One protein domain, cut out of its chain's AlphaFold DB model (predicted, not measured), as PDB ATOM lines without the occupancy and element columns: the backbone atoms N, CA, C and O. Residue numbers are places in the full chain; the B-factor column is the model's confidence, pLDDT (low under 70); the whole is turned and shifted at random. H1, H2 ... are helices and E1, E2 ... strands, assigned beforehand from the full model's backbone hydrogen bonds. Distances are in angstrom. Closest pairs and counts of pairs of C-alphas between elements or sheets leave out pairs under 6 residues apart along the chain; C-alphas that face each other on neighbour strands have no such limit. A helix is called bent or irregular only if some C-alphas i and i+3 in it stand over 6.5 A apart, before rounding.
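What this domain is: This is residues 32 to 157 of the 278 residues of an uncharacterized protein of Pontibacter diazotrophicus (UniProt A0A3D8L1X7). Two sheets lie face to face with their strands crossed, E3, E2, E5 and E8 in one and E4, E1 and E9 in the other, as a sandwich nearly closed at both sides, where E8 comes close to E9 and E3 to E4. A helical hairpin, H1 and H2, packs mainly on edge strand E8, and a small strand hairpin, E6 and E7, lies off one end. The printed part has 126 residues, with nine named strands followed by two named helices, E1 to E9, H1, H2; the class is mixed, helices and strands. The four-stranded sheet is antiparallel and the three-stranded one mixed. The whole is compact and rounded, with a radius of gyration of the C-alphas of 14.0 A and spans of 41 by 33 by 25 A.

Where its parts are: E1, residues 32 to 37, begins with C-alpha 32 at (16.287, 43.209, 23.649). E2 is residues 45 to 51, 18.2 A long, and E3 is residues 57 to 65, 19.3 A, bending by 74 degrees at residue 61, C-alpha (11.798, 42.907, 12.994). E4 is residues 71 to 76; E5, residues 80 to 87, is 22.3 A long and runs on into E6, residues 90 to 92, at 75 degrees. E7 is residues 99 to 101, E8 residues 107 to 113, 18.4 A, and E9 residues 118 to 123. H1, residues 124 to 139, 23.5 A, has a kink of 40 degrees near residue 133 and is irregular, with C-alphas 135 and 138 7.9 A apart. H2, residues 141 to 155, 20.7 A, ends with C-alpha 155 at (41.312, 34.535, 19.483).

How they stand to each other: The strongly twisted sheet E3 E2 E5 E8 pairs through N 46 and O 64 at 2.9 A, N 47 and O 85 at 2.9 A, and N 84 and O 109 at 2.8 A; E2 and E3 are a hairpin. In the sheet E4 E1 E9, E4 and E1 are antiparallel, with N 34 and O 72 at 3.0 A, and E1 and E9 parallel, with N 35 and O 120 at 3.1 A. The two sheets form a sandwich, two sheets face to face, their strands at 46 degrees; the closest C-alphas of E8 and E9, Ala 109 and Val 122, are 5.3 A apart. H1 is on the first sheet at a height over the sheet of 9.2 A, slantwise to the strands. H2 forms two layers with that sheet, a helix on one face, at a height over the sheet of 9.8 A. H1 and H2 touch, closest at C-alphas 129 and 148, 4.9 A, with a steep tilt of 43 degrees, opposite ways. In H2 every O i to N i+4 pair is within hydrogen-bond range, in H1 10 of 12. The hairpin E6 and E7 has N 91 and O 100 at 2.9 A, and both its strands are apart from H1 and H2.

The domain as a whole: The C-alphas farthest apart, Thr 96 and Lys 115, are 41.0 A apart. The printed part has no cut and no long link. Its mean pLDDT is 97.1, and no printed residue is under 70.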
ATOM      1  N   VAL A  32      14.871  43.243  24.007       98.25
ATOM      2  CA  VAL A  32      16.287  43.209  23.649       98.25
ATOM      3  C   VAL A  32      16.899  44.529  24.090       98.25
ATOM      4  O   VAL A  32      16.553  45.595  23.580       98.25
ATOM      5  N   SER A  33      17.802  44.459  25.060       98.38
ATOM      6  CA  SER A  33      18.544  45.610  25.574       98.38
ATOM      7  C   SER A  33      20.036  45.406  25.377       98.38
ATOM      8  O   SER A  33      20.495  44.288  25.155       98.38
ATOM      9  N   GLY A  34      20.822  46.472  25.420       98.19
ATOM     10  CA  GLY A  34      22.238  46.322  25.133       98.19
ATOM     11  C   GLY A  34      22.991  47.622  24.998       98.19
ATOM     12  O   GLY A  34      22.492  48.690  25.357       98.19
ATOM     13  N   ALA A  35      24.202  47.515  24.459       98.44
ATOM     14  CA  ALA A  35      24.998  48.675  24.099       98.44
ATOM     15  C   ALA A  35      25.779  48.460  22.802       98.44
ATOM     16  O   ALA A  35      26.312  47.378  22.554       98.44
ATOM     17  N   ALA A  36      25.889  49.526  22.011       98.38
ATOM     18  CA  ALA A  36      26.812  49.621  20.892       98.38
ATOM     19  C   ALA A  36      28.148  50.207  21.369       98.38
ATOM     20  O   ALA A  36      28.188  51.330  21.883       98.38
ATOM     21  N   VAL A  37      29.239  49.452  21.220       96.75
ATOM     22  CA  VAL A  37      30.542  49.775  21.809       96.75
ATOM     23  C   VAL A  37      31.686  49.536  20.816       96.75
ATOM     24  O   VAL A  37      32.090  48.402  20.557       96.75
ATOM     25  N   LYS A  38      32.274  50.634  20.338       89.06
ATOM     26  CA  LYS A  38      33.704  50.729  20.019       89.06
ATOM     27  C   LYS A  38      34.331  51.659  21.059       89.06
ATOM     28  O   LYS A  38      34.748  51.173  22.095       89.06
ATOM     29  N   GLY A  39      34.101  52.963  20.946       89.44
ATOM     30  CA  GLY A  39      33.626  53.739  22.099       89.44
ATOM     31  C   GLY A  39      32.100  53.620  22.182       89.44
ATOM     32  O   GLY A  39      31.474  53.206  21.206       89.44
ATOM     33  N   TYR A  40      31.471  53.961  23.307       94.75
ATOM     34  CA  TYR A  40      30.003  53.932  23.382       94.75
ATOM     35  C   TYR A  40      29.393  54.815  22.280       94.75
ATOM     36  O   TYR A  40      29.615  56.028  22.262       94.75
ATOM     37  N   VAL A  41      28.686  54.185  21.334       97.94
ATOM     38  CA  VAL A  41      28.240  54.830  20.092       97.94
ATOM     39  C   VAL A  41      26.923  55.547  20.344       97.94
ATOM     40  O   VAL A  41      25.867  54.919  20.415       97.94
ATOM     41  N   GLY A  42      26.974  56.867  20.491       97.31
ATOM     42  CA  GLY A  42      25.805  57.683  20.792       97.31
ATOM     43  C   GLY A  42      24.983  58.043  19.556       97.31
ATOM     44  O   GLY A  42      25.541  58.296  18.485       97.31
ATOM     45  N   SER A  43      23.659  58.123  19.733       96.56
ATOM     46  CA  SER A  43      22.705  58.545  18.691       96.56
ATOM     47  C   SER A  43      22.797  57.725  17.397       96.56
ATOM     48  O   SER A  43      22.605  58.253  16.303       96.56
ATOM     49  N   ALA A  44      23.109  56.438  17.530       98.06
ATOM     50  CA  ALA A  44      23.126  55.482  16.439       98.06
ATOM     51  C   ALA A  44      21.741  54.864  16.248       98.06
ATOM     52  O   ALA A  44      20.946  54.768  17.186       98.06
ATOM     53  N   ARG A  45      21.464  54.410  15.030       98.31
ATOM     54  CA  ARG A  45      20.287  53.610  14.710       98.31
ATOM     55  C   ARG A  45      20.601  52.143  14.970       98.31
ATOM     56  O   ARG A  45      21.613  51.646  14.483       98.31
ATOM     57  N   VAL A  46      19.727  51.472  15.714       98.81
ATOM     58  CA  VAL A  46      19.825  50.043  16.022       98.81
ATOM     59  C   VAL A  46      18.662  49.334  15.357       98.81
ATOM     60  O   VAL A  46      17.505  49.622  15.655       98.81
ATOM     61  N   ASP A  47      18.972  48.389  14.489       98.81
ATOM     62  CA  ASP A  47      17.991  47.540  13.834       98.81
ATOM     63  C   ASP A  47      18.195  46.093  14.228       98.81
ATOM     64  O   ASP A  47      19.327  45.631  14.329       98.81
ATOM     65  N   ILE A  48      17.094  45.374  14.396       98.69
ATOM     66  CA  ILE A  48      17.098  43.929  14.554       98.69
ATOM     67  C   ILE A  48      16.458  43.344  13.304       98.69
ATOM     68  O   ILE A  48      15.328  43.704  12.967       98.69
ATOM     69  N   TYR A  49      17.168  42.448  12.631       98.81
ATOM     70  CA  TYR A  49      16.702  41.701  11.471       98.81
ATOM     71  C   TYR A  49      16.522  40.227  11.830       98.81
ATOM     72  O   TYR A  49      17.242  39.691  12.674       98.81
ATOM     73  N   GLU A  50      15.586  39.558  11.159       98.31
ATOM     74  CA  GLU A  50      15.596  38.098  11.063       98.31
ATOM     75  C   GLU A  50      16.945  37.663  10.495       98.31
ATOM     76  O   GLU A  50      17.491  38.332   9.615       98.31
ATOM     77  N   TYR A  51      17.474  36.538  10.959       97.94
ATOM     78  CA  TYR A  51      18.726  36.012  10.442       97.94
ATOM     79  C   TYR A  51      18.522  34.576   9.968       97.94
ATOM     80  O   TYR A  51      18.033  33.709  10.695       97.94
ATOM     81  N   SER A  52      18.778  34.351   8.682       95.25
ATOM     82  CA  SER A  52      18.371  33.124   8.007       95.25
ATOM     83  C   SER A  52      19.245  31.936   8.415       95.25
ATOM     84  O   SER A  52      20.383  32.085   8.857       95.25
ATOM     85  N   ALA A  53      18.743  30.721   8.182       94.12
ATOM     86  CA  ALA A  53      19.521  29.500   8.395       94.12
ATOM     87  C   ALA A  53      20.789  29.414   7.517       94.12
ATOM     88  O   ALA A  53      21.660  28.598   7.804       94.12
ATOM     89  N   ASN A  54      20.889  30.245   6.472       93.38
ATOM     90  CA  ASN A  54      22.041  30.328   5.578       93.38
ATOM     91  C   ASN A  54      23.022  31.447   5.971       93.38
ATOM     92  O   ASN A  54      23.968  31.679   5.229       93.38
ATOM     93  N   GLY A  55      22.814  32.134   7.102       94.25
ATOM     94  CA  GLY A  55      23.698  33.218   7.540       94.25
ATOM     95  C   GLY A  55      23.460  34.527   6.788       94.25
ATOM     96  O   GLY A  55      24.394  35.278   6.539       94.25
ATOM     97  N   GLU A  56      22.218  34.791   6.378       96.62
ATOM     98  CA  GLU A  56      21.870  35.996   5.619       96.62
ATOM     99  C   GLU A  56      20.884  36.876   6.393       96.62
ATOM    100  O   GLU A  56      19.923  36.376   6.991       96.62
ATOM    101  N   ARG A  57      21.087  38.196   6.317       98.06
ATOM    102  CA  ARG A  57      20.157  39.209   6.833       98.06
ATOM    103  C   ARG A  57      18.797  39.097   6.141       98.06
ATOM    104  O   ARG A  57      18.708  39.161   4.917       98.06
ATOM    105  N   GLY A  58      17.743  38.962   6.936       97.81
ATOM    106  CA  GLY A  58      16.356  38.864   6.493       97.81
ATOM    107  C   GLY A  58      15.562  40.153   6.711       97.81
ATOM    108  O   GLY A  58      16.050  41.264   6.501       97.81
ATOM    109  N   THR A  59      14.299  40.003   7.109       97.88
ATOM    110  CA  THR A  59      13.368  41.124   7.295       97.88
ATOM    111  C   THR A  59      13.705  41.926   8.552       97.88
ATOM    112  O   THR A  59      14.107  41.360   9.561       97.88
ATOM    113  N   LEU A  60      13.495  43.244   8.535       98.44
ATOM    114  CA  LEU A  60      13.562  44.067   9.748       98.44
ATOM    115  C   LEU A  60      12.433  43.667  10.717       98.44
ATOM    116  O   LEU A  60      11.262  43.744  10.346       98.44
ATOM    117  N   VAL A  61      12.772  43.299  11.955       97.56
ATOM    118  CA  VAL A  61      11.798  42.907  12.994       97.56
ATOM    119  C   VAL A  61      11.554  43.998  14.028       97.56
ATOM    120  O   VAL A  61      10.447  44.114  14.546       97.56
ATOM    121  N   ALA A  62      12.570  44.802  14.341       98.25
ATOM    122  CA  ALA A  62      12.472  45.879  15.318       98.25
ATOM    123  C   ALA A  62      13.528  46.955  15.048       98.25
ATOM    124  O   ALA A  62      14.560  46.683  14.437       98.25
ATOM    125  N   SER A  63      13.283  48.183  15.506       98.44
ATOM    126  CA  SER A  63      14.228  49.294  15.366       98.44
ATOM    127  C   SER A  63      14.137  50.221  16.575       98.44
ATOM    128  O   SER A  63      13.060  50.435  17.130       98.44
ATOM    129  N   THR A  64      15.276  50.761  16.991       98.69
ATOM    130  CA  THR A  64      15.414  51.732  18.079       98.69
ATOM    131  C   THR A  64      16.647  52.606  17.828       98.69
ATOM    132  O   THR A  64      17.257  52.560  16.756       98.69
ATOM    133  N   ALA A  65      17.021  53.430  18.797       98.50
ATOM    134  CA  ALA A  65      18.245  54.216  18.751       98.50
ATOM    135  C   ALA A  65      19.047  54.046  20.040       98.50
ATOM    136  O   ALA A  65      18.485  53.755  21.099       98.50
ATOM    137  N   THR A  66      20.357  54.257  19.956       98.69
ATOM    138  CA  THR A  66      21.185  54.354  21.154       98.69
ATOM    139  C   THR A  66      21.025  55.714  21.826       98.69
ATOM    140  O   THR A  66      20.887  56.758  21.177       98.69
ATOM    141  N   ASP A  67      21.088  55.718  23.154       97.81
ATOM    142  CA  ASP A  67      21.228  56.942  23.933       97.81
ATOM    143  C   ASP A  67      22.652  57.528  23.821       97.81
ATOM    144  O   ASP A  67      23.525  57.008  23.125       97.81
ATOM    145  N   ALA A  68      22.922  58.634  24.521       93.06
ATOM    146  CA  ALA A  68      24.242  59.277  24.518       93.06
ATOM    147  C   ALA A  68      25.366  58.409  25.122       93.06
ATOM    148  O   ALA A  68      26.541  58.748  24.994       93.06
ATOM    149  N   LYS A  69      25.014  57.318  25.805       92.19
ATOM    150  CA  LYS A  69      25.926  56.335  26.391       92.19
ATOM    151  C   LYS A  69      25.868  55.018  25.622       92.19
ATOM    152  O   LYS A  69      26.125  53.976  26.210       92.19
ATOM    153  N   GLY A  70      25.481  55.042  24.348       97.44
ATOM    154  CA  GLY A  70      25.458  53.872  23.476       97.44
ATOM    155  C   GLY A  70      24.474  52.774  23.872       97.44
ATOM    156  O   GLY A  70      24.507  51.713  23.258       97.44
ATOM    157  N   SER A  71      23.617  52.994  24.871       98.50
ATOM    158  CA  SER A  71      22.683  51.986  25.372       98.50
ATOM    159  C   SER A  71      21.397  51.993  24.553       98.50
ATOM    160  O   SER A  71      20.929  53.059  24.159       98.50
ATOM    161  N   PHE A  72      20.802  50.827  24.319       98.75
ATOM    162  CA  PHE A  72      19.530  50.696  23.606       98.75
ATOM    163  C   PHE A  72      18.594  49.700  24.295       98.75
ATOM    164  O   PHE A  72      19.023  48.847  25.075       98.75
ATOM    165  N   SER A  73      17.302  49.818  23.992       98.50
ATOM    166  CA  SER A  73      16.262  48.876  24.403       98.50
ATOM    167  C   SER A  73      15.133  48.883  23.375       98.50
ATOM    168  O   SER A  73      14.752  49.952  22.883       98.50
ATOM    169  N   VAL A  74      14.626  47.704  23.023       98.25
ATOM    170  CA  VAL A  74      13.515  47.532  22.085       98.25
ATOM    171  C   VAL A  74      12.750  46.247  22.386       98.25
ATOM    172  O   VAL A  74      13.346  45.226  22.718       98.25
ATOM    173  N   GLU A  75      11.429  46.290  22.265       97.75
ATOM    174  CA  GLU A  75      10.580  45.105  22.395       97.75
ATOM    175  C   GLU A  75      10.402  44.412  21.042       97.75
ATOM    176  O   GLU A  75      10.281  45.062  20.001       97.75
ATOM    177  N   THR A  76      10.349  43.081  21.050       96.38
ATOM    178  CA  THR A  76      10.042  42.283  19.860       96.38
ATOM    179  C   THR A  76       9.324  40.985  20.217       96.38
ATOM    180  O   THR A  76       9.573  40.359  21.251       96.38
ATOM    181  N   SER A  77       8.419  40.554  19.340       96.19
ATOM    182  CA  SER A  77       7.790  39.231  19.393       96.19
ATOM    183  C   SER A  77       8.538  38.187  18.556       96.19
ATOM    184  O   SER A  77       8.176  37.011  18.593       96.19
ATOM    185  N   TYR A  78       9.586  38.584  17.822       96.75
ATOM    186  CA  TYR A  78      10.378  37.674  16.995       96.75
ATOM    187  C   TYR A  78      11.148  36.653  17.843       96.75
ATOM    188  O   TYR A  78      11.652  36.967  18.923       96.75
ATOM    189  N   ARG A  79      11.236  35.416  17.348       95.94
ATOM    190  CA  ARG A  79      11.914  34.290  18.001       95.94
ATOM    191  C   ARG A  79      12.774  33.570  16.967       95.94
ATOM    192  O   ARG A  79      12.290  33.284  15.876       95.94
ATOM    193  N   GLY A  80      14.003  33.238  17.342       96.81
ATOM    194  CA  GLY A  80      15.001  32.630  16.465       96.81
ATOM    195  C   GLY A  80      16.263  33.486  16.318       96.81
ATOM    196  O   GLY A  80      16.408  34.492  17.021       96.81
ATOM    197  N   PRO A  81      17.183  33.079  15.430       98.06
ATOM    198  CA  PRO A  81      18.389  33.833  15.115       98.06
ATOM    199  C   PRO A  81      18.055  35.233  14.605       98.06
ATOM    200  O   PRO A  81      17.254  35.405  13.689       98.06
ATOM    201  N   ALA A  82      18.687  36.234  15.198       98.44
ATOM    202  CA  ALA A  82      18.512  37.627  14.850       98.44
ATOM    203  C   ALA A  82      19.867  38.310  14.714       98.44
ATOM    204  O   ALA A  82      20.799  38.056  15.479       98.44
ATOM    205  N   GLU A  83      19.941  39.224  13.762       98.81
ATOM    206  CA  GLU A  83      21.092  40.085  13.568       98.81
ATOM    207  C   GLU A  83      20.757  41.488  14.055       98.81
ATOM    208  O   GLU A  83      19.771  42.091  13.632       98.81
ATOM    209  N   ILE A  84      21.591  42.015  14.943       98.81
ATOM    210  CA  ILE A  84      21.514  43.386  15.427       98.81
ATOM    211  C   ILE A  84      22.550  44.205  14.672       98.81
ATOM    212  O   ILE A  84      23.737  43.883  14.687       98.81
ATOM    213  N   VAL A  85      22.095  45.279  14.041       98.69
ATOM    214  CA  VAL A  85      22.898  46.129  13.168       98.69
ATOM    215  C   VAL A  85      22.849  47.549  13.692       98.69
ATOM    216  O   VAL A  85      21.776  48.138  13.842       98.69
ATOM    217  N   VAL A  86      24.022  48.111  13.957       98.75
ATOM    218  CA  VAL A  86      24.172  49.488  14.414       98.75
ATOM    219  C   VAL A  86      24.803  50.308  13.302       98.75
ATOM    220  O   VAL A  86      25.910  50.020  12.857       98.75
ATOM    221  N   THR A  87      24.092  51.346  12.876       98.19
ATOM    222  CA  THR A  87      24.519  52.295  11.838       98.19
ATOM    223  C   THR A  87      24.367  53.722  12.346       98.19
ATOM    224  O   THR A  87      23.638  53.971  13.308       98.19
ATOM    225  N   GLN A  88      24.993  54.687  11.668       96.00
ATOM    226  CA  GLN A  88      24.959  56.102  12.060       96.00
ATOM    227  C   GLN A  88      25.538  56.345  13.469       96.00
ATOM    228  O   GLN A  88      26.124  55.466  14.093       96.00
ATOM    229  N   GLY A  89      25.397  57.565  13.981       96.75
ATOM    230  CA  GLY A  89      25.951  57.932  15.279       96.75
ATOM    231  C   GLY A  89      27.475  58.048  15.268       96.75
ATOM    232  O   GLY A  89      28.139  57.983  14.230       96.75
ATOM    233  N   SER A  90      28.029  58.287  16.451       97.56
ATOM    234  CA  SER A  90      29.464  58.513  16.622       97.56
ATOM    235  C   SER A  90      29.943  58.050  17.989       97.56
ATOM    236  O   SER A  90      29.158  57.947  18.934       97.56
ATOM    237  N   TYR A  91      31.239  57.793  18.098       97.56
ATOM    238  CA  TYR A  91      31.898  57.441  19.348       97.56
ATOM    239  C   TYR A  91      33.186  58.244  19.530       97.56
ATOM    240  O   TYR A  91      33.738  58.786  18.578       97.56
ATOM    241  N   SER A  92      33.682  58.328  20.766       97.75
ATOM    242  CA  SER A  92      35.042  58.809  21.025       97.75
ATOM    243  C   SER A  92      35.988  57.617  20.983       97.75
ATOM    244  O   SER A  92      35.827  56.694  21.779       97.75
ATOM    245  N   ASP A  93      36.951  57.633  20.064       98.25
ATOM    246  CA  ASP A  93      37.989  56.611  19.987       98.25
ATOM    247  C   ASP A  93      38.755  56.530  21.311       98.25
ATOM    248  O   ASP A  93      39.196  57.537  21.878       98.25
ATOM    249  N   GLU A  94      38.903  55.320  21.834       97.94
ATOM    250  CA  GLU A  94      39.380  55.108  23.194       97.94
ATOM    251  C   GLU A  94      40.819  55.620  23.363       97.94
ATOM    252  O   GLU A  94      41.132  56.325  24.333       97.94
ATOM    253  N   ALA A  95      41.677  55.346  22.376       98.12
ATOM    254  CA  ALA A  95      43.113  55.612  22.423       98.12
ATOM    255  C   ALA A  95      43.498  57.062  22.087       98.12
ATOM    256  O   ALA A  95      44.512  57.567  22.592       98.12
ATOM    257  N   THR A  96      42.729  57.738  21.232       97.69
ATOM    258  CA  THR A  96      43.020  59.110  20.773       97.69
ATOM    259  C   THR A  96      42.065  60.153  21.348       97.69
ATOM    260  O   THR A  96      42.454  61.302  21.540       97.69
ATOM    261  N   GLY A  97      40.829  59.768  21.662       97.00
ATOM    262  CA  GLY A  97      39.741  60.676  22.024       97.00
ATOM    263  C   GLY A  97      39.083  61.393  20.857       97.00
ATOM    264  O   GLY A  97      38.154  62.168  21.087       97.00
ATOM    265  N   THR A  98      39.525  61.120  19.633       97.50
ATOM    266  CA  THR A  98      38.929  61.661  18.413       97.50
ATOM    267  C   THR A  98      37.487  61.180  18.292       97.50
ATOM    268  O   THR A  98      37.205  60.011  18.543       97.50
ATOM    269  N   ALA A  99      36.569  62.077  17.938       97.06
ATOM    270  CA  ALA A  99      35.211  61.679  17.592       97.06
ATOM    271  C   ALA A  99      35.232  60.995  16.220       97.06
ATOM    272  O   ALA A  99      35.728  61.591  15.268       97.06
ATOM    273  N   VAL A 100      34.711  59.774  16.149       97.62
ATOM    274  CA  VAL A 100      34.642  58.943  14.945       97.62
ATOM    275  C   VAL A 100      33.182  58.667  14.617       97.62
ATOM    276  O   VAL A 100      32.411  58.248  15.485       97.62
ATOM    277  N   SER A 101      32.796  58.913  13.369       96.56
ATOM    278  CA  SER A 101      31.454  58.610  12.866       96.56
ATOM    279  C   SER A 101      31.397  57.179  12.328       96.56
ATOM    280  O   SER A 101      32.347  56.706  11.697       96.56
ATOM    281  N   LEU A 102      30.277  56.476  12.527       94.69
ATOM    282  CA  LEU A 102      30.084  55.200  11.824       94.69
ATOM    283  C   LEU A 102      29.961  55.417  10.306       94.69
ATOM    284  O   LEU A 102      30.388  54.561   9.538       94.69
ATOM    285  N   GLU A 103      29.462  56.581   9.873       89.12
ATOM    286  CA  GLU A 103      29.202  56.909   8.464       89.12
ATOM    287  C   GLU A 103      28.444  55.777   7.742       89.12
ATOM    288  O   GLU A 103      27.299  55.483   8.085       89.12
ATOM    289  N   ASN A 104      29.091  55.144   6.761       87.50
ATOM    290  CA  ASN A 104      28.546  54.093   5.900       87.50
ATOM    291  C   ASN A 104      28.837  52.685   6.451       87.50
ATOM    292  O   ASN A 104      28.578  51.697   5.767       87.50
ATOM    293  N   ARG A 105      29.467  52.599   7.623       93.62
ATOM    294  CA  ARG A 105      29.926  51.358   8.246       93.62
ATOM    295  C   ARG A 105      28.926  50.925   9.302       93.62
ATOM    296  O   ARG A 105      28.207  51.746   9.874       93.62
ATOM    297  N   GLU A 106      28.909  49.631   9.572       96.50
ATOM    298  CA  GLU A 106      28.029  49.033  10.563       96.50
ATOM    299  C   GLU A 106      28.822  48.227  11.590       96.50
ATOM    300  O   GLU A 106      29.885  47.683  11.296       96.50
ATOM    301  N   LEU A 107      28.285  48.165  12.806       98.56
ATOM    302  CA  LEU A 107      28.646  47.142  13.780       98.56
ATOM    303  C   LEU A 107      27.521  46.114  13.823       98.56
ATOM    304  O   LEU A 107      26.343  46.481  13.776       98.56
ATOM    305  N   ARG A 108      27.887  44.842  13.929       98.62
ATOM    306  CA  ARG A 108      26.960  43.712  13.873       98.62
ATOM    307  C   ARG A 108      27.097  42.854  15.126       98.62
ATOM    308  O   ARG A 108      28.177  42.760  15.698       98.62
ATOM    309  N   ALA A 109      26.010  42.215  15.528       98.75
ATOM    310  CA  ALA A 109      26.019  41.086  16.451       98.75
ATOM    311  C   ALA A 109      24.923  40.106  16.033       98.75
ATOM    312  O   ALA A 109      23.840  40.535  15.641       98.75
ATOM    313  N   VAL A 110      25.177  38.804  16.142       98.62
ATOM    314  CA  VAL A 110      24.167  37.772  15.875       98.62
ATOM    315  C   VAL A 110      23.869  37.034  17.173       98.62
ATOM    316  O   VAL A 110      24.781  36.521  17.824       98.62
ATOM    317  N   ILE A 111      22.594  37.001  17.560       97.94
ATOM    318  CA  ILE A 111      22.113  36.348  18.782       97.94
ATOM    319  C   ILE A 111      20.836  35.558  18.511       97.94
ATOM    320  O   ILE A 111      20.117  35.828  17.554       97.94
ATOM    321  N   THR A 112      20.499  34.631  19.401       97.31
ATOM    322  CA  THR A 112      19.226  33.904  19.340       97.31
ATOM    323  C   THR A 112      18.219  34.527  20.301       97.31
ATOM    324  O   THR A 112      18.445  34.584  21.514       97.31
ATOM    325  N   LEU A 113      17.092  34.990  19.759       96.94
ATOM    326  CA  LEU A 113      15.992  35.567  20.523       96.94
ATOM    327  C   LEU A 113      14.975  34.499  20.918       96.94
ATOM    328  O   LEU A 113      14.559  33.665  20.113       96.94
ATOM    329  N   ASP A 114      14.529  34.559  22.166       94.19
ATOM    330  CA  ASP A 114      13.482  33.702  22.701       94.19
ATOM    331  C   ASP A 114      12.460  34.525  23.500       94.19
ATOM    332  O   ASP A 114      12.383  35.750  23.391       94.19
ATOM    333  N   LYS A 115      11.618  33.838  24.276       92.94
ATOM    334  CA  LYS A 115      10.575  34.471  25.092       92.94
ATOM    335  C   LYS A 115      11.107  35.286  26.275       92.94
ATOM    336  O   LYS A 115      10.304  35.868  26.992       92.94
ATOM    337  N   ASN A 116      12.410  35.248  26.545       95.25
ATOM    338  CA  ASN A 116      13.009  35.936  27.677       95.25
ATOM    339  C   ASN A 116      13.705  37.209  27.196       95.25
ATOM    340  O   ASN A 116      14.119  37.303  26.039       95.25
ATOM    341  N   ASP A 117      13.870  38.168  28.102       96.75
ATOM    342  CA  ASP A 117      14.670  39.353  27.819       96.75
ATOM    343  C   ASP A 117      16.120  38.964  27.518       96.75
ATOM    344  O   ASP A 117      16.695  38.073  28.154       96.75
ATOM    345  N   ARG A 118      16.715  39.650  26.545       97.31
ATOM    346  CA  ARG A 118      18.083  39.408  26.087       97.31
ATOM    347  C   ARG A 118      18.925  40.670  26.216       97.31
ATOM    348  O   ARG A 118      18.448  41.785  26.006       97.31
ATOM    349  N   THR A 119      20.190  40.469  26.574       97.88
ATOM    350  CA  THR A 119      21.226  41.506  26.519       97.88
ATOM    351  C   THR A 119      22.099  41.271  25.294       97.88
ATOM    352  O   THR A 119      22.440  40.123  25.019       97.88
ATOM    353  N   ALA A 120      22.459  42.341  24.589       98.12
ATOM    354  CA  ALA A 120      23.322  42.294  23.418       98.12
ATOM    355  C   ALA A 120      24.442  43.343  23.480       98.12
ATOM    356  O   ALA A 120      24.191  44.545  23.608       98.12
ATOM    357  N   ALA A 121      25.685  42.898  23.340       98.50
ATOM    358  CA  ALA A 121      26.822  43.762  23.067       98.50
ATOM    359  C   ALA A 121      27.027  43.836  21.549       98.50
ATOM    360  O   ALA A 121      27.296  42.821  20.918       98.50
ATOM    361  N   VAL A 122      26.921  45.029  20.957       98.81
ATOM    362  CA  VAL A 122      27.229  45.241  19.534       98.81
ATOM    363  C   VAL A 122      28.572  45.949  19.429       98.81
ATOM    364  O   VAL A 122      28.716  47.103  19.826       98.81
ATOM    365  N   THR A 123      29.591  45.236  18.967       98.75
ATOM    366  CA  THR A 123      31.008  45.568  19.162       98.75
ATOM    367  C   THR A 123      31.847  45.216  17.942       98.75
ATOM    368  O   THR A 123      31.384  44.510  17.050       98.75
ATOM    369  N   ALA A 124      33.114  45.645  17.906       98.44
ATOM    370  CA  ALA A 124      34.035  45.183  16.865       98.44
ATOM    371  C   ALA A 124      34.195  43.653  16.883       98.44
ATOM    372  O   ALA A 124      34.161  43.020  15.835       98.44
ATOM    373  N   LEU A 125      34.298  43.046  18.070       98.75
ATOM    374  CA  LEU A 125      34.453  41.593  18.200       98.75
ATOM    375  C   LEU A 125      33.192  40.836  17.771       98.75
ATOM    376  O   LEU A 125      33.298  39.837  17.073       98.75
ATOM    377  N   THR A 126      32.000  41.313  18.126       98.81
ATOM    378  CA  THR A 126      30.759  40.673  17.652       98.81
ATOM    379  C   THR A 126      30.510  40.911  16.166       98.81
ATOM    380  O   THR A 126      29.851  40.090  15.538       98.81
ATOM    381  N   THR A 127      31.110  41.952  15.576       98.81
ATOM    382  CA  THR A 127      31.103  42.161  14.118       98.81
ATOM    383  C   THR A 127      31.961  41.108  13.413       98.81
ATOM    384  O   THR A 127      31.493  40.488  12.462       98.81
ATOM    385  N   ILE A 128      33.163  40.832  13.937       98.69
ATOM    386  CA  ILE A 128      34.016  39.726  13.466       98.69
ATOM    387  C   ILE A 128      33.281  38.388  13.633       98.69
ATOM    388  O   ILE A 128      33.244  37.578  12.709       98.69
ATOM    389  N   ALA A 129      32.629  38.174  14.782       98.69
ATOM    390  CA  ALA A 129      31.851  36.963  15.025       98.69
ATOM    391  C   ALA A 129      30.685  36.825  14.034       98.69
ATOM    392  O   ALA A 129      30.491  35.747  13.492       98.69
ATOM    393  N   ALA A 130      29.948  37.900  13.737       98.62
ATOM    394  CA  ALA A 130      28.854  37.876  12.765       98.62
ATOM    395  C   ALA A 130      29.329  37.424  11.373       98.62
ATOM    396  O   ALA A 130      28.703  36.556  10.772       98.62
ATOM    397  N   GLN A 131      30.473  37.930  10.902       97.88
ATOM    398  CA  GLN A 131      31.054  37.497   9.626       97.88
ATOM    399  C   GLN A 131      31.476  36.021   9.642       97.88
ATOM    400  O   GLN A 131      31.311  35.310   8.651       97.88
ATOM    401  N   HIS A 132      31.989  35.542  10.776       97.44
ATOM    402  CA  HIS A 132      32.303  34.130  10.956       97.44
ATOM    403  C   HIS A 132      31.036  33.254  10.956       97.44
ATOM    404  O   HIS A 132      31.062  32.153  10.406       97.44
ATOM    405  N   VAL A 133      29.911  33.741  11.504       98.25
ATOM    406  CA  VAL A 133      28.606  33.065  11.387       98.25
ATOM    407  C   VAL A 133      28.170  32.981   9.925       98.25
ATOM    408  O   VAL A 133      27.794  31.890   9.495       98.25
ATOM    409  N   ASP A 134      28.271  34.077   9.161       97.12
ATOM    410  CA  ASP A 134      27.923  34.101   7.731       97.12
ATOM    411  C   ASP A 134      28.672  32.975   6.975       97.12
ATOM    412  O   ASP A 134      28.078  32.224   6.200       97.12
ATOM    413  N   ALA A 135      29.970  32.796   7.256       95.56
ATOM    414  CA  ALA A 135      30.816  31.785   6.614       95.56
ATOM    415  C   ALA A 135      30.518  30.334   7.048       95.56
ATOM    416  O   ALA A 135      30.795  29.391   6.302       95.56
ATOM    417  N   HIS A 136      29.934  30.137   8.234       96.69
ATOM    418  CA  HIS A 136      29.767  28.819   8.858       96.69
ATOM    419  C   HIS A 136      28.313  28.385   9.062       96.69
ATOM    420  O   HIS A 136      28.067  27.310   9.615       96.69
ATOM    421  N   ALA A 137      27.334  29.151   8.574       95.94
ATOM    422  CA  ALA A 137      25.911  28.856   8.746       95.94
ATOM    423  C   ALA A 137      25.501  27.447   8.265       95.94
ATOM    424  O   ALA A 137      24.605  26.827   8.841       95.94
ATOM    425  N   ALA A 138      26.213  26.884   7.281       94.38
ATOM    426  CA  ALA A 138      26.008  25.517   6.790       94.38
ATOM    427  C   ALA A 138      26.226  24.420   7.858       94.38
ATOM    428  O   ALA A 138      25.714  23.310   7.702       94.38
ATOM    429  N   ALA A 139      26.943  24.713   8.949       91.69
ATOM    430  CA  ALA A 139      27.077  23.823  10.107       91.69
ATOM    431  C   ALA A 139      25.806  23.768  10.984       91.69
ATOM    432  O   ALA A 139      25.723  22.950  11.900       91.69
ATOM    433  N   GLY A 140      24.815  24.617  10.694       97.06
ATOM    434  CA  GLY A 140      23.627  24.858  11.504       97.06
ATOM    435  C   GLY A 140      23.738  26.193  12.235       97.06
ATOM    436  O   GLY A 140      24.696  26.427  12.967       97.06
ATOM    437  N   ILE A 141      22.738  27.059  12.062       97.12
ATOM    438  CA  ILE A 141      22.802  28.470  12.475       97.12
ATOM    439  C   ILE A 141      23.085  28.677  13.971       97.12
ATOM    440  O   ILE A 141      23.942  29.475  14.328       97.12
ATOM    441  N   GLU A 142      22.451  27.902  14.853       96.44
ATOM    442  CA  GLU A 142      22.681  27.991  16.303       96.44
ATOM    443  C   GLU A 142      24.107  27.563  16.683       96.44
ATOM    444  O   GLU A 142      24.747  28.171  17.542       96.44
ATOM    445  N   THR A 143      24.631  26.528  16.019       97.12
ATOM    446  CA  THR A 143      26.011  26.066  16.211       97.12
ATOM    447  C   THR A 143      27.005  27.094  15.687       97.12
ATOM    448  O   THR A 143      27.986  27.376  16.369       97.12
ATOM    449  N   ALA A 144      26.734  27.697  14.529       97.88
ATOM    450  CA  ALA A 144      27.563  28.754  13.967       97.88
ATOM    451  C   ALA A 144      27.628  29.973  14.903       97.88
ATOM    452  O   ALA A 144      28.722  30.441  15.200       97.88
ATOM    453  N   ILE A 145      26.492  30.429  15.450       98.19
ATOM    454  CA  ILE A 145      26.436  31.541  16.419       98.19
ATOM    455  C   ILE A 145      27.238  31.224  17.686       98.19
ATOM    456  O   ILE A 145      28.027  32.052  18.149       98.19
ATOM    457  N   ALA A 146      27.046  30.035  18.263       97.19
ATOM    458  CA  ALA A 146      27.753  29.639  19.476       97.19
ATOM    459  C   ALA A 146      29.270  29.545  19.250       97.19
ATOM    460  O   ALA A 146      30.039  30.093  20.042       97.19
ATOM    461  N   ASN A 147      29.693  28.898  18.160       97.44
ATOM    462  CA  ASN A 147      31.105  28.730  17.828       97.44
ATOM    463  C   ASN A 147      31.764  30.072  17.512       97.44
ATOM    464  O   ASN A 147      32.797  30.370  18.097       97.44
ATOM    465  N   ALA A 148      31.142  30.920  16.686       98.31
ATOM    466  CA  ALA A 148      31.697  32.221  16.317       98.31
ATOM    467  C   ALA A 148      32.029  33.077  17.545       98.31
ATOM    468  O   ALA A 148      33.130  33.611  17.666       98.31
ATOM    469  N   ASN A 149      31.093  33.170  18.495       98.25
ATOM    470  CA  ASN A 149      31.306  33.953  19.709       98.25
ATOM    471  C   ASN A 149      32.435  33.376  20.577       98.25
ATOM    472  O   ASN A 149      33.240  34.132  21.120       98.25
ATOM    473  N   GLN A 150      32.527  32.048  20.688       98.00
ATOM    474  CA  GLN A 150      33.581  31.383  21.461       98.00
ATOM    475  C   GLN A 150      34.956  31.486  20.798       98.00
ATOM    476  O   GLN A 150      35.939  31.765  21.483       98.00
ATOM    477  N   GLU A 151      35.033  31.272  19.487       97.62
ATOM    478  CA  GLU A 151      36.275  31.298  18.716       97.62
ATOM    479  C   GLU A 151      36.845  32.712  18.642       97.62
ATOM    480  O   GLU A 151      38.028  32.899  18.926       97.62
ATOM    481  N   VAL A 152      36.008  33.728  18.398       98.50
ATOM    482  CA  VAL A 152      36.445  35.128  18.482       98.50
ATOM    483  C   VAL A 152      36.869  35.470  19.909       98.50
ATOM    484  O   VAL A 152      37.949  36.023  20.108       98.50
ATOM    485  N   ALA A 153      36.092  35.110  20.936       98.44
ATOM    486  CA  ALA A 153      36.509  35.360  22.316       98.44
ATOM    487  C   ALA A 153      37.883  34.730  22.617       98.44
ATOM    488  O   ALA A 153      38.748  35.388  23.195       98.44
ATOM    489  N   ALA A 154      38.122  33.490  22.183       97.69
ATOM    490  CA  ALA A 154      39.400  32.809  22.360       97.69
ATOM    491  C   ALA A 154      40.545  33.493  21.592       97.69
ATOM    492  O   ALA A 154      41.598  33.749  22.182       97.69
ATOM    493  N   ALA A 155      40.325  33.857  20.325       97.50
ATOM    494  CA  ALA A 155      41.312  34.535  19.483       97.50
ATOM    495  C   ALA A 155      41.772  35.877  20.074       97.50
ATOM    496  O   ALA A 155      42.913  36.283  19.883       97.50
ATOM    497  N   PHE A 156      40.913  36.536  20.853       98.06
ATOM    498  CA  PHE A 156      41.208  37.797  21.532       98.06
ATOM    499  C   PHE A 156      41.605  37.645  23.014       98.06
ATOM    500  O   PHE A 156      41.692  38.639  23.738       98.06
ATOM    501  N   GLY A 157      41.861  36.424  23.499       97.25
ATOM    502  CA  GLY A 157      42.283  36.192  24.888       97.25
ATOM    503  C   GLY A 157      41.180  36.421  25.932       97.25
ATOM    504  O   GLY A 157      41.462  36.693  27.102       97.25
TER     505      GLY A 157